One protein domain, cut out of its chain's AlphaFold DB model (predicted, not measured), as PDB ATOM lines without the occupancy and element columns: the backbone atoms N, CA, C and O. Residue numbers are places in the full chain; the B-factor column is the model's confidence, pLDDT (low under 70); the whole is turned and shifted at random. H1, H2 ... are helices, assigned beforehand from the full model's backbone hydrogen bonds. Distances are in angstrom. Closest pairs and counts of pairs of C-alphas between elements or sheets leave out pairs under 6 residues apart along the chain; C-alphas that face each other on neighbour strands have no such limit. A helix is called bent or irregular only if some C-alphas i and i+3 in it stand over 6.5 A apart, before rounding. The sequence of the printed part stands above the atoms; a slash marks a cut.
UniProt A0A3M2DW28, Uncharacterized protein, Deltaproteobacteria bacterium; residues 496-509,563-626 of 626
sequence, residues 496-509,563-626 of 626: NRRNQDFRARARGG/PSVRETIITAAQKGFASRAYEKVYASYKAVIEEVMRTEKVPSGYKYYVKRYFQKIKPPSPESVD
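AT A GLANCE: This is residues 496 to 509 and 563 to 626 of the 626 residues of an uncharacterized protein of Deltaproteobacteria bacterium (UniProt A0A3M2DW28). What shape do these atoms make? H3 and H4 run opposite ways as the two arms of a loose U, and at its open end lie the short helices H1, near the end of H4, and H2, packed on the beginning of H3. What is it made of? The 78 printed residues include four named helices, H1 to H4 in chain order, and no named strand: all helix. How tight is it? It is only just compact, close to loose, with a radius of gyration of the C-alphas of 13.5 A and spans of 38 by 31 by 26 A.

HOW THE PARTS SIT: What is near H1, residues 496 to 506? It is close to but not clearly touching H4, residues 604 to 616, with C-alphas Ala 506 and Lys 616 closest at 6.1 A, at a steep tilt of 59 degrees, the same way. What touches H3, residues 580 to 598? Its residues 581 to 585 alone touch H2, residues 565 to 575, with C-alphas Thr 568 and Tyr 582 closest at 6.1 A; the tilt, 70.1 degrees, is only just about perpendicular. H3 and H4 are close but not clearly touching, the C-alphas of Met 597 and Lys 607 being closest at 6.6 A, at a shallow tilt of 16 degrees, opposite ways. Are the helix backbones whole? In H1 and H2 every O i to N i+4 pair is within hydrogen-bond range; in H3 13 of 15 are, in H4 7 of 9.

IN THESE COORDINATES: Where does H1 begin? C-alpha 496 is at (170.081, 171.073, 110.755). How long are the longer helices? H3 measures 27.6 A from first to last C-alpha, with a kink of 26 degrees near residue 589; H4, only just irregular with C-alphas 605 and 608 6.6 A apart, measures 19.3 A and ends at Lys 616, whose C-alpha 616 is at (177.944, 162.123, 120.684).

THE WHOLE: Is anything missing? Residues 510 to 562 are not printed, and C-alphas 509 and 563 are 23.5 A apart. Where is confidence low? It is under 70 in 34 residues, among them 496 to 509 and 621 to 626.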
ATOM      1  N   ASN A 496     168.659 170.811 111.034       50.47
ATOM      2  CA  ASN A 496     170.081 171.073 110.755       50.47
ATOM      3  C   ASN A 496     170.739 172.034 111.763       50.47
ATOM      4  O   ASN A 496     171.806 171.719 112.283       50.47
ATOM      5  N   ARG A 497     170.087 173.150 112.132       57.16
ATOM      6  CA  ARG A 497     170.605 174.070 113.173       57.16
ATOM      7  C   ARG A 497     170.714 173.403 114.545       57.16
ATOM      8  O   ARG A 497     171.702 173.597 115.241       57.16
ATOM      9  N   ARG A 498     169.722 172.585 114.913       58.22
ATOM     10  CA  ARG A 498     169.692 171.862 116.196       58.22
ATOM     11  C   ARG A 498     170.751 170.769 116.276       58.22
ATOM     12  O   ARG A 498     171.418 170.659 117.297       58.22
ATOM     13  N   ASN A 499     170.959 170.014 115.198       58.38
ATOM     14  CA  ASN A 499     172.009 168.994 115.145       58.38
ATOM     15  C   ASN A 499     173.417 169.610 115.179       58.38
ATOM     16  O   ASN A 499     174.304 169.052 115.823       58.38
ATOM     17  N   GLN A 500     173.624 170.762 114.533       63.28
ATOM     18  CA  GLN A 500     174.895 171.494 114.598       63.28
ATOM     19  C   GLN A 500     175.154 172.062 116.001       63.28
ATOM     20  O   GLN A 500     176.243 171.879 116.542       63.28
ATOM     21  N   ASP A 501     174.146 172.671 116.629       67.12
ATOM     22  CA  ASP A 501     174.246 173.187 117.999       67.12
ATOM     23  C   ASP A 501     174.466 172.068 119.032       67.12
ATOM     24  O   ASP A 501     175.298 172.190 119.929       67.12
ATOM     25  N   PHE A 502     173.797 170.927 118.861       63.00
ATOM     26  CA  PHE A 502     174.025 169.733 119.671       63.00
ATOM     27  C   PHE A 502     175.463 169.206 119.535       63.00
ATOM     28  O   PHE A 502     176.097 168.905 120.545       63.00
ATOM     29  N   ARG A 503     176.016 169.145 118.310       64.69
ATOM     30  CA  ARG A 503     177.423 168.754 118.073       64.69
ATOM     31  C   ARG A 503     178.409 169.733 118.721       64.69
ATOM     32  O   ARG A 503     179.430 169.289 119.239       64.69
ATOM     33  N   ALA A 504     178.110 171.032 118.728       65.81
ATOM     34  CA  ALA A 504     178.941 172.041 119.386       65.81
ATOM     35  C   ALA A 504     178.950 171.877 120.919       65.81
ATOM     36  O   ALA A 504     180.018 171.884 121.529       65.81
ATOM     37  N   ARG A 505     177.783 171.633 121.536       67.50
ATOM     38  CA  ARG A 505     177.658 171.373 122.987       67.50
ATOM     39  C   ARG A 505     178.302 170.054 123.412       67.50
ATOM     40  O   ARG A 505     178.893 169.974 124.485       67.50
ATOM     41  N   ALA A 506     178.212 169.032 122.564       58.34
ATOM     42  CA  ALA A 506     178.858 167.736 122.765       58.34
ATOM     43  C   ALA A 506     180.390 167.821 122.824       58.34
ATOM     44  O   ALA A 506     181.021 167.033 123.517       58.34
ATOM     45  N   ARG A 507     180.985 168.801 122.136       60.72
ATOM     46  CA  ARG A 507     182.433 169.057 122.141       60.72
ATOM     47  C   ARG A 507     182.869 170.069 123.211       60.72
ATOM     48  O   ARG A 507     183.962 170.607 123.117       60.72
ATOM     49  N   GLY A 508     182.017 170.367 124.196       52.00
ATOM     50  CA  GLY A 508     182.322 171.314 125.278       52.00
ATOM     51  C   GLY A 508     182.140 172.796 124.920       52.00
ATOM     52  O   GLY A 508     182.396 173.661 125.753       52.00
ATOM     53  N   GLY A 509     181.662 173.118 123.713       57.72
ATOM     54  CA  GLY A 509     181.402 174.496 123.293       57.72
ATOM     55  C   GLY A 509     180.115 175.084 123.887       57.72
ATOM     56  O   GLY A 509     179.131 174.376 124.119       57.72
ATOM     57  N   PRO A 563     170.113 165.738 142.586       72.00
ATOM     58  CA  PRO A 563     169.233 165.735 141.417       72.00
ATOM     59  C   PRO A 563     168.969 164.315 140.909       72.00
ATOM     60  O   PRO A 563     169.845 163.447 140.926       72.00
ATOM     61  N   SER A 564     167.756 164.073 140.413       78.75
ATOM     62  CA  SER A 564     167.389 162.756 139.874       78.75
ATOM     63  C   SER A 564     168.167 162.421 138.591       78.75
ATOM     64  O   SER A 564     168.674 163.306 137.898       78.75
ATOM     65  N   VAL A 565     168.226 161.138 138.207       76.19
ATOM     66  CA  VAL A 565     168.834 160.713 136.924       76.19
ATOM     67  C   VAL A 565     168.175 161.437 135.745       76.19
ATOM     68  O   VAL A 565     168.863 161.943 134.861       76.19
ATOM     69  N   ARG A 566     166.840 161.549 135.762       74.38
ATOM     70  CA  ARG A 566     166.069 162.267 134.739       74.38
ATOM     71  C   ARG A 566     166.455 163.745 134.680       74.38
ATOM     72  O   ARG A 566     166.704 164.264 133.597       74.38
ATOM     73  N   GLU A 567     166.536 164.403 135.829       73.75
ATOM     74  CA  GLU A 567     166.926 165.811 135.937       73.75
ATOM     75  C   GLU A 567     168.374 166.046 135.490       73.75
ATOM     76  O   GLU A 567     168.652 167.001 134.765       73.75
ATOM     77  N   THR A 568     169.284 165.134 135.833       79.44
ATOM     78  CA  THR A 568     170.692 165.175 135.417       79.44
ATOM     79  C   THR A 568     170.822 165.060 133.896       79.44
ATOM     80  O   THR A 568     171.566 165.823 133.282       79.44
ATOM     81  N   ILE A 569     170.061 164.159 133.263       75.50
ATOM     82  CA  ILE A 569     170.046 163.991 131.800       75.50
ATOM     83  C   ILE A 569     169.464 165.228 131.107       75.50
ATOM     84  O   ILE A 569     170.053 165.718 130.144       75.50
ATOM     85  N   ILE A 570     168.336 165.757 131.597       70.69
ATOM     86  CA  ILE A 570     167.701 166.958 131.028       70.69
ATOM     87  C   ILE A 570     168.637 168.165 131.157       70.69
ATOM     88  O   ILE A 570     168.851 168.893 130.187       70.69
ATOM     89  N   THR A 571     169.255 168.342 132.325       72.75
ATOM     90  CA  THR A 571     170.197 169.436 132.581       72.75
ATOM     91  C   THR A 571     171.427 169.334 131.683       72.75
ATOM     92  O   THR A 571     171.843 170.341 131.111       72.75
ATOM     93  N   ALA A 572     171.982 168.134 131.494       74.44
ATOM     94  CA  ALA A 572     173.121 167.915 130.607       74.44
ATOM     95  C   ALA A 572     172.769 168.149 129.128       74.44
ATOM     96  O   ALA A 572     173.541 168.764 128.399       74.44
ATOM     97  N   ALA A 573     171.573 167.755 128.686       67.31
ATOM     98  CA  ALA A 573     171.106 168.040 127.329       67.31
ATOM     99  C   ALA A 573     170.959 169.551 127.065       67.31
ATOM    100  O   ALA A 573     171.214 170.019 125.955       67.31
ATOM    101  N   GLN A 574     170.585 170.328 128.086       66.06
ATOM    102  CA  GLN A 574     170.451 171.782 127.984       66.06
ATOM    103  C   GLN A 574     171.787 172.522 128.125       66.06
ATOM    104  O   GLN A 574     172.027 173.486 127.400       66.06
ATOM    105  N   LYS A 575     172.655 172.115 129.055       70.19
ATOM    106  CA  LYS A 575     173.857 172.876 129.446       70.19
ATOM    107  C   LYS A 575     175.174 172.284 128.929       70.19
ATOM    108  O   LYS A 575     176.187 172.971 128.987       70.19
ATOM    109  N   GLY A 576     175.156 171.068 128.385       71.25
ATOM    110  CA  GLY A 576     176.332 170.332 127.915       71.25
ATOM    111  C   GLY A 576     176.638 169.093 128.766       71.25
ATOM    112  O   GLY A 576     176.252 168.996 129.932       71.25
ATOM    113  N   PHE A 577     177.361 168.134 128.178       80.62
ATOM    114  CA  PHE A 577     177.601 166.803 128.760       80.62
ATOM    115  C   PHE A 577     178.849 166.711 129.656       80.62
ATOM    116  O   PHE A 577     179.198 165.631 130.113       80.62
ATOM    117  N   ALA A 578     179.508 167.835 129.952       74.69
ATOM    118  CA  ALA A 578     180.781 167.882 130.683       74.69
ATOM    119  C   ALA A 578     180.659 167.859 132.222       74.69
ATOM    120  O   ALA A 578     181.645 168.057 132.926       74.69
ATOM    121  N   SER A 579     179.461 167.663 132.781       78.81
ATOM    122  CA  SER A 579     179.286 167.679 134.240       78.81
ATOM    123  C   SER A 579     179.674 166.344 134.892       78.81
ATOM    124  O   SER A 579     179.301 165.278 134.401       78.81
ATOM    125  N   ARG A 580     180.319 166.397 136.069       76.94
ATOM    126  CA  ARG A 580     180.657 165.202 136.878       76.94
ATOM    127  C   ARG A 580     179.432 164.354 137.244       76.94
ATOM    128  O   ARG A 580     179.523 163.136 137.361       76.94
ATOM    129  N   ALA A 581     178.277 164.991 137.444       79.06
ATOM    130  CA  ALA A 581     177.023 164.289 137.720       79.06
ATOM    131  C   ALA A 581     176.554 163.476 136.502       79.06
ATOM    132  O   ALA A 581     176.147 162.324 136.644       79.06
ATOM    133  N   TYR A 582     176.667 164.049 135.301       82.81
ATOM    134  CA  TYR A 582     176.322 163.361 134.063       82.81
ATOM    135  C   TYR A 582     177.314 162.251 133.712       82.81
ATOM    136  O   TYR A 582     176.890 161.204 133.241       82.81
ATOM    137  N   GLU A 583     178.604 162.423 134.002       83.69
ATOM    138  CA  GLU A 583     179.621 161.387 133.791       83.69
ATOM    139  C   GLU A 583     179.281 160.081 134.529       83.69
ATOM    140  O   GLU A 583     179.325 158.999 133.941       83.69
ATOM    141  N   LYS A 584     178.825 160.184 135.786       82.06
ATOM    142  CA  LYS A 584     178.361 159.031 136.577       82.06
ATOM    143  C   LYS A 584     177.136 158.350 135.963       82.06
ATOM    144  O   LYS A 584     177.068 157.122 135.936       82.06
ATOM    145  N   VAL A 585     176.179 159.130 135.453       84.44
ATOM    146  CA  VAL A 585     174.996 158.596 134.753       84.44
ATOM    147  C   VAL A 585     175.404 157.943 133.432       84.44
ATOM    148  O   VAL A 585     174.977 156.839 133.127       84.44
ATOM    149  N   TYR A 586     176.276 158.571 132.650       85.31
ATOM    150  CA  TYR A 586     176.756 158.005 131.395       85.31
ATOM    151  C   TYR A 586     177.467 156.661 131.618       85.31
ATOM    152  O   TYR A 586     177.202 155.703 130.894       85.31
ATOM    153  N   ALA A 587     178.312 156.560 132.650       84.62
ATOM    154  CA  ALA A 587     179.017 155.329 132.997       84.62
ATOM    155  C   ALA A 587     178.067 154.173 133.361       84.62
ATOM    156  O   ALA A 587     178.275 153.052 132.893       84.62
ATOM    157  N   SER A 588     177.002 154.434 134.132       81.62
ATOM    158  CA  SER A 588     176.037 153.393 134.514       81.62
ATOM    159  C   SER A 588     175.226 152.883 133.321       81.62
ATOM    160  O   SER A 588     174.995 151.680 133.198       81.62
ATOM    161  N   TYR A 589     174.851 153.768 132.394       83.31
ATOM    162  CA  TYR A 589     174.131 153.379 131.182       83.31
ATOM    163  C   TYR A 589     175.037 152.700 130.150       83.31
ATOM    164  O   TYR A 589     174.580 151.780 129.471       83.31
ATOM    165  N   LYS A 590     176.313 153.096 130.044       83.44
ATOM    166  CA  LYS A 590     177.273 152.522 129.087       83.44
ATOM    167  C   LYS A 590     177.353 150.995 129.197       83.44
ATOM    168  O   LYS A 590     177.249 150.322 128.175       83.44
ATOM    169  N   ALA A 591     177.449 150.456 130.414       79.00
ATOM    170  CA  ALA A 591     177.498 149.011 130.647       79.00
ATOM    171  C   ALA A 591     176.220 148.294 130.168       79.00
ATOM    172  O   ALA A 591     176.293 147.283 129.469       79.00
ATOM    173  N   VAL A 592     175.046 148.864 130.467       82.00
ATOM    174  CA  VAL A 592     173.744 148.329 130.030       82.00
ATOM    175  C   VAL A 592     173.641 148.321 128.505       82.00
ATOM    176  O   VAL A 592     173.128 147.376 127.911       82.00
ATOM    177  N   ILE A 593     174.142 149.360 127.844       79.44
ATOM    178  CA  ILE A 593     174.095 149.464 126.383       79.44
ATOM    179  C   ILE A 593     175.055 148.482 125.739       79.44
ATOM    180  O   ILE A 593     174.673 147.840 124.771       79.44
ATOM    181  N   GLU A 594     176.270 148.325 126.258       77.50
ATOM    182  CA  GLU A 594     177.213 147.324 125.753       77.50
ATOM    183  C   GLU A 594     176.619 145.912 125.834       77.50
ATOM    184  O   GLU A 594     176.703 145.147 124.871       77.50
ATOM    185  N   GLU A 595     175.919 145.589 126.924       79.25
ATOM    186  CA  GLU A 595     175.183 144.333 127.058       79.25
ATOM    187  C   GLU A 595     174.029 144.221 126.048       79.25
ATOM    188  O   GLU A 595     173.901 143.201 125.366       79.25
ATOM    189  N   VAL A 596     173.218 145.274 125.894       79.19
ATOM    190  CA  VAL A 596     172.087 145.338 124.946       79.19
ATOM    191  C   VAL A 596     172.544 145.343 123.482       79.19
ATOM    192  O   VAL A 596     171.793 144.928 122.604       79.19
ATOM    193  N   MET A 597     173.771 145.775 123.195       75.12
ATOM    194  CA  MET A 597     174.377 145.690 121.865       75.12
ATOM    195  C   MET A 597     174.909 144.288 121.566       75.12
ATOM    196  O   MET A 597     174.841 143.848 120.411       75.12
ATOM    197  N   ARG A 598     175.424 143.585 122.587       71.31
ATOM    198  CA  ARG A 598     175.903 142.194 122.485       71.31
ATOM    199  C   ARG A 598     174.757 141.191 122.421       71.31
ATOM    200  O   ARG A 598     174.815 140.261 121.626       71.31
ATOM    201  N   THR A 599     173.715 141.384 123.225       64.88
ATOM    202  CA  THR A 599     172.473 140.615 123.115       64.88
ATOM    203  C   THR A 599     171.685 141.129 121.912       64.88
ATOM    204  O   THR A 599     171.570 142.323 121.695       64.88
ATOM    205  N   GLU A 600     171.151 140.253 121.069       65.12
ATOM    206  CA  GLU A 600     170.537 140.591 119.769       65.12
ATOM    207  C   GLU A 600     169.214 141.402 119.855       65.12
ATOM    208  O   GLU A 600     168.417 141.421 118.925       65.12
ATOM    209  N   LYS A 601     168.959 142.085 120.981       67.75
ATOM    210  CA  LYS A 601     167.727 142.826 121.291       67.75
ATOM    211  C   LYS A 601     167.540 144.093 120.449       67.75
ATOM    212  O   LYS A 601     166.409 144.547 120.300       67.75
ATOM    213  N   VAL A 602     168.617 144.668 119.910       67.62
ATOM    214  CA  VAL A 602     168.561 145.829 119.006       67.62
ATOM    215  C   VAL A 602     168.790 145.349 117.570       67.62
ATOM    216  O   VAL A 602     169.829 144.731 117.322       67.62
ATOM    217  N   PRO A 603     167.884 145.633 116.612       67.94
ATOM    218  CA  PRO A 603     168.106 145.275 115.213       67.94
ATOM    219  C   PRO A 603     169.411 145.889 114.686       67.94
ATOM    220  O   PRO A 603     169.738 147.026 115.037       67.94
ATOM    221  N   SER A 604     170.142 145.159 113.836       61.16
ATOM    222  CA  SER A 604     171.460 145.549 113.294       61.16
ATOM    223  C   SER A 604     171.489 146.987 112.782       61.16
ATOM    224  O   SER A 604     172.335 147.770 113.215       61.16
ATOM    225  N   GLY A 605     170.492 147.364 111.976       58.53
ATOM    226  CA  GLY A 605     170.372 148.707 111.413       58.53
ATOM    227  C   GLY A 605     170.216 149.840 112.436       58.53
ATOM    228  O   GLY A 605     170.489 150.985 112.101       58.53
ATOM    229  N   TYR A 606     169.818 149.561 113.685       63.53
ATOM    230  CA  TYR A 606     169.698 150.569 114.752       63.53
ATOM    231  C   TYR A 606     170.903 150.609 115.698       63.53
ATOM    232  O   TYR A 606     171.129 151.638 116.339       63.53
ATOM    233  N   LYS A 607     171.706 149.535 115.775       68.69
ATOM    234  CA  LYS A 607     172.871 149.458 116.677       68.69
ATOM    235  C   LYS A 607     173.858 150.597 116.432       68.69
ATOM    236  O   LYS A 607     174.349 151.201 117.383       68.69
ATOM    237  N   TYR A 608     174.084 150.931 115.164       66.25
ATOM    238  CA  TYR A 608     174.947 152.039 114.771       66.25
ATOM    239  C   TYR A 608     174.446 153.394 115.282       66.25
ATOM    240  O   TYR A 608     175.197 154.114 115.935       66.25
ATOM    241  N   TYR A 609     173.171 153.731 115.054       68.44
ATOM    242  CA  TYR A 609     172.614 155.017 115.487       68.44
ATOM    243  C   TYR A 609     172.684 155.182 117.000       68.44
ATOM    244  O   TYR A 609     172.998 156.264 117.491       68.44
ATOM    245  N   VAL A 610     172.448 154.099 117.743       75.31
ATOM    246  CA  VAL A 610     172.580 154.106 119.199       75.31
ATOM    247  C   VAL A 610     174.052 154.270 119.602       75.31
ATOM    248  O   VAL A 610     174.352 155.165 120.387       75.31
ATOM    249  N   LYS A 611     174.989 153.502 119.027       73.38
ATOM    250  CA  LYS A 611     176.439 153.637 119.288       73.38
ATOM    251  C   LYS A 611     176.930 155.062 119.005       73.38
ATOM    252  O   LYS A 611     177.594 155.659 119.850       73.38
ATOM    253  N   ARG A 612     176.531 155.647 117.872       69.38
ATOM    254  CA  ARG A 612     176.869 157.021 117.473       69.38
ATOM    255  C   ARG A 612     176.229 158.061 118.389       69.38
ATOM    256  O   ARG A 612     176.893 159.018 118.774       69.38
ATOM    257  N   TYR A 613     174.967 157.887 118.782       76.25
ATOM    258  CA  TYR A 613     174.311 158.763 119.757       76.25
ATOM    259  C   TYR A 613     175.053 158.753 121.098       76.25
ATOM    260  O   TYR A 613     175.377 159.818 121.619       76.25
ATOM    261  N   PHE A 614     175.420 157.570 121.602       80.00
ATOM    262  CA  PHE A 614     176.189 157.430 122.840       80.00
ATOM    263  C   PHE A 614     177.604 157.998 122.742       80.00
ATOM    264  O   PHE A 614     178.105 158.537 123.725       80.00
ATOM    265  N   GLN A 615     178.240 157.939 121.574       76.62
ATOM    266  CA  GLN A 615     179.501 158.642 121.333       76.62
ATOM    267  C   GLN A 615     179.316 160.164 121.333       76.62
ATOM    268  O   GLN A 615     180.133 160.868 121.916       76.62
ATOM    269  N   LYS A 616     178.235 160.680 120.729       73.06
ATOM    270  CA  LYS A 616     177.944 162.123 120.684       73.06
ATOM    271  C   LYS A 616     177.625 162.713 122.059       73.06
ATOM    272  O   LYS A 616     177.919 163.877 122.277       73.06
ATOM    273  N   ILE A 617     177.027 161.951 122.969       79.06
ATOM    274  CA  ILE A 617     176.740 162.415 124.340       79.06
ATOM    275  C   ILE A 617     177.818 162.002 125.343       79.06
ATOM    276  O   ILE A 617     177.628 162.179 126.541       79.06
ATOM    277  N   LYS A 618     178.933 161.418 124.889       81.88
ATOM    278  CA  LYS A 618     180.025 161.031 125.782       81.88
ATOM    279  C   LYS A 618     180.581 162.289 126.470       81.88
ATOM    280  O   LYS A 618     180.864 163.262 125.769       81.88
ATOM    281  N   PRO A 619     180.760 162.289 127.803       80.38
ATOM    282  CA  PRO A 619     181.439 163.388 128.478       80.38
ATOM    283  C   PRO A 619     182.879 163.526 127.934       80.38
ATOM    284  O   PRO A 619     183.534 162.501 127.703       80.38
ATOM    285  N   PRO A 620     183.375 164.752 127.690       70.12
ATOM    286  CA  PRO A 620     184.758 164.978 127.277       70.12
ATOM    287  C   PRO A 620     185.731 164.476 128.352       70.12
ATOM    288  O   PRO A 620     185.473 164.616 129.545       70.12
ATOM    289  N   SER A 621     186.836 163.863 127.925       59.97
ATOM    290  CA  SER A 621     187.919 163.436 128.815       59.97
ATOM    291  C   SER A 621     188.683 164.652 129.348       59.97
ATOM    292  O   SER A 621     188.881 165.602 128.591       59.97
ATOM    293  N   PRO A 622     189.165 164.632 130.603       54.44
ATOM    294  CA  PRO A 622     189.914 165.751 131.181       54.44
ATOM    295  C   PRO A 622     191.244 166.067 130.464       54.44
ATOM    296  O   PRO A 622     191.816 167.113 130.725       54.44
ATOM    297  N   GLU A 623     191.706 165.218 129.543       43.88
ATOM    298  CA  GLU A 623     192.944 165.400 128.760       43.88
ATOM    299  C   GLU A 623     192.772 166.199 127.448       43.88
ATOM    300  O   GLU A 623     193.729 166.348 126.701       43.88
ATOM    301  N   SER A 624     191.570 166.682 127.107       42.75
ATOM    302  CA  SER A 624     191.328 167.402 125.838       42.75
ATOM    303  C   SER A 624     191.053 168.898 126.009       42.75
ATOM    304  O   SER A 624     190.353 169.488 125.184       42.75
ATOM    305  N   VAL A 625     191.521 169.492 127.104       38.69
ATOM    306  CA  VAL A 625     191.474 170.939 127.337       38.69
ATOM    307  C   VAL A 625     192.879 171.382 127.726       38.69
ATOM    308  O   VAL A 625     193.149 171.578 128.902       38.69
ATOM    309  N   ASP A 626     193.738 171.483 126.716       33.66
ATOM    310  CA  ASP A 626     194.899 172.375 126.675       33.66
ATOM    311  C   ASP A 626     194.937 173.035 125.290       33.66
ATOM    312  O   ASP A 626     194.745 172.303 124.284       33.66
TER     313      ASP A 626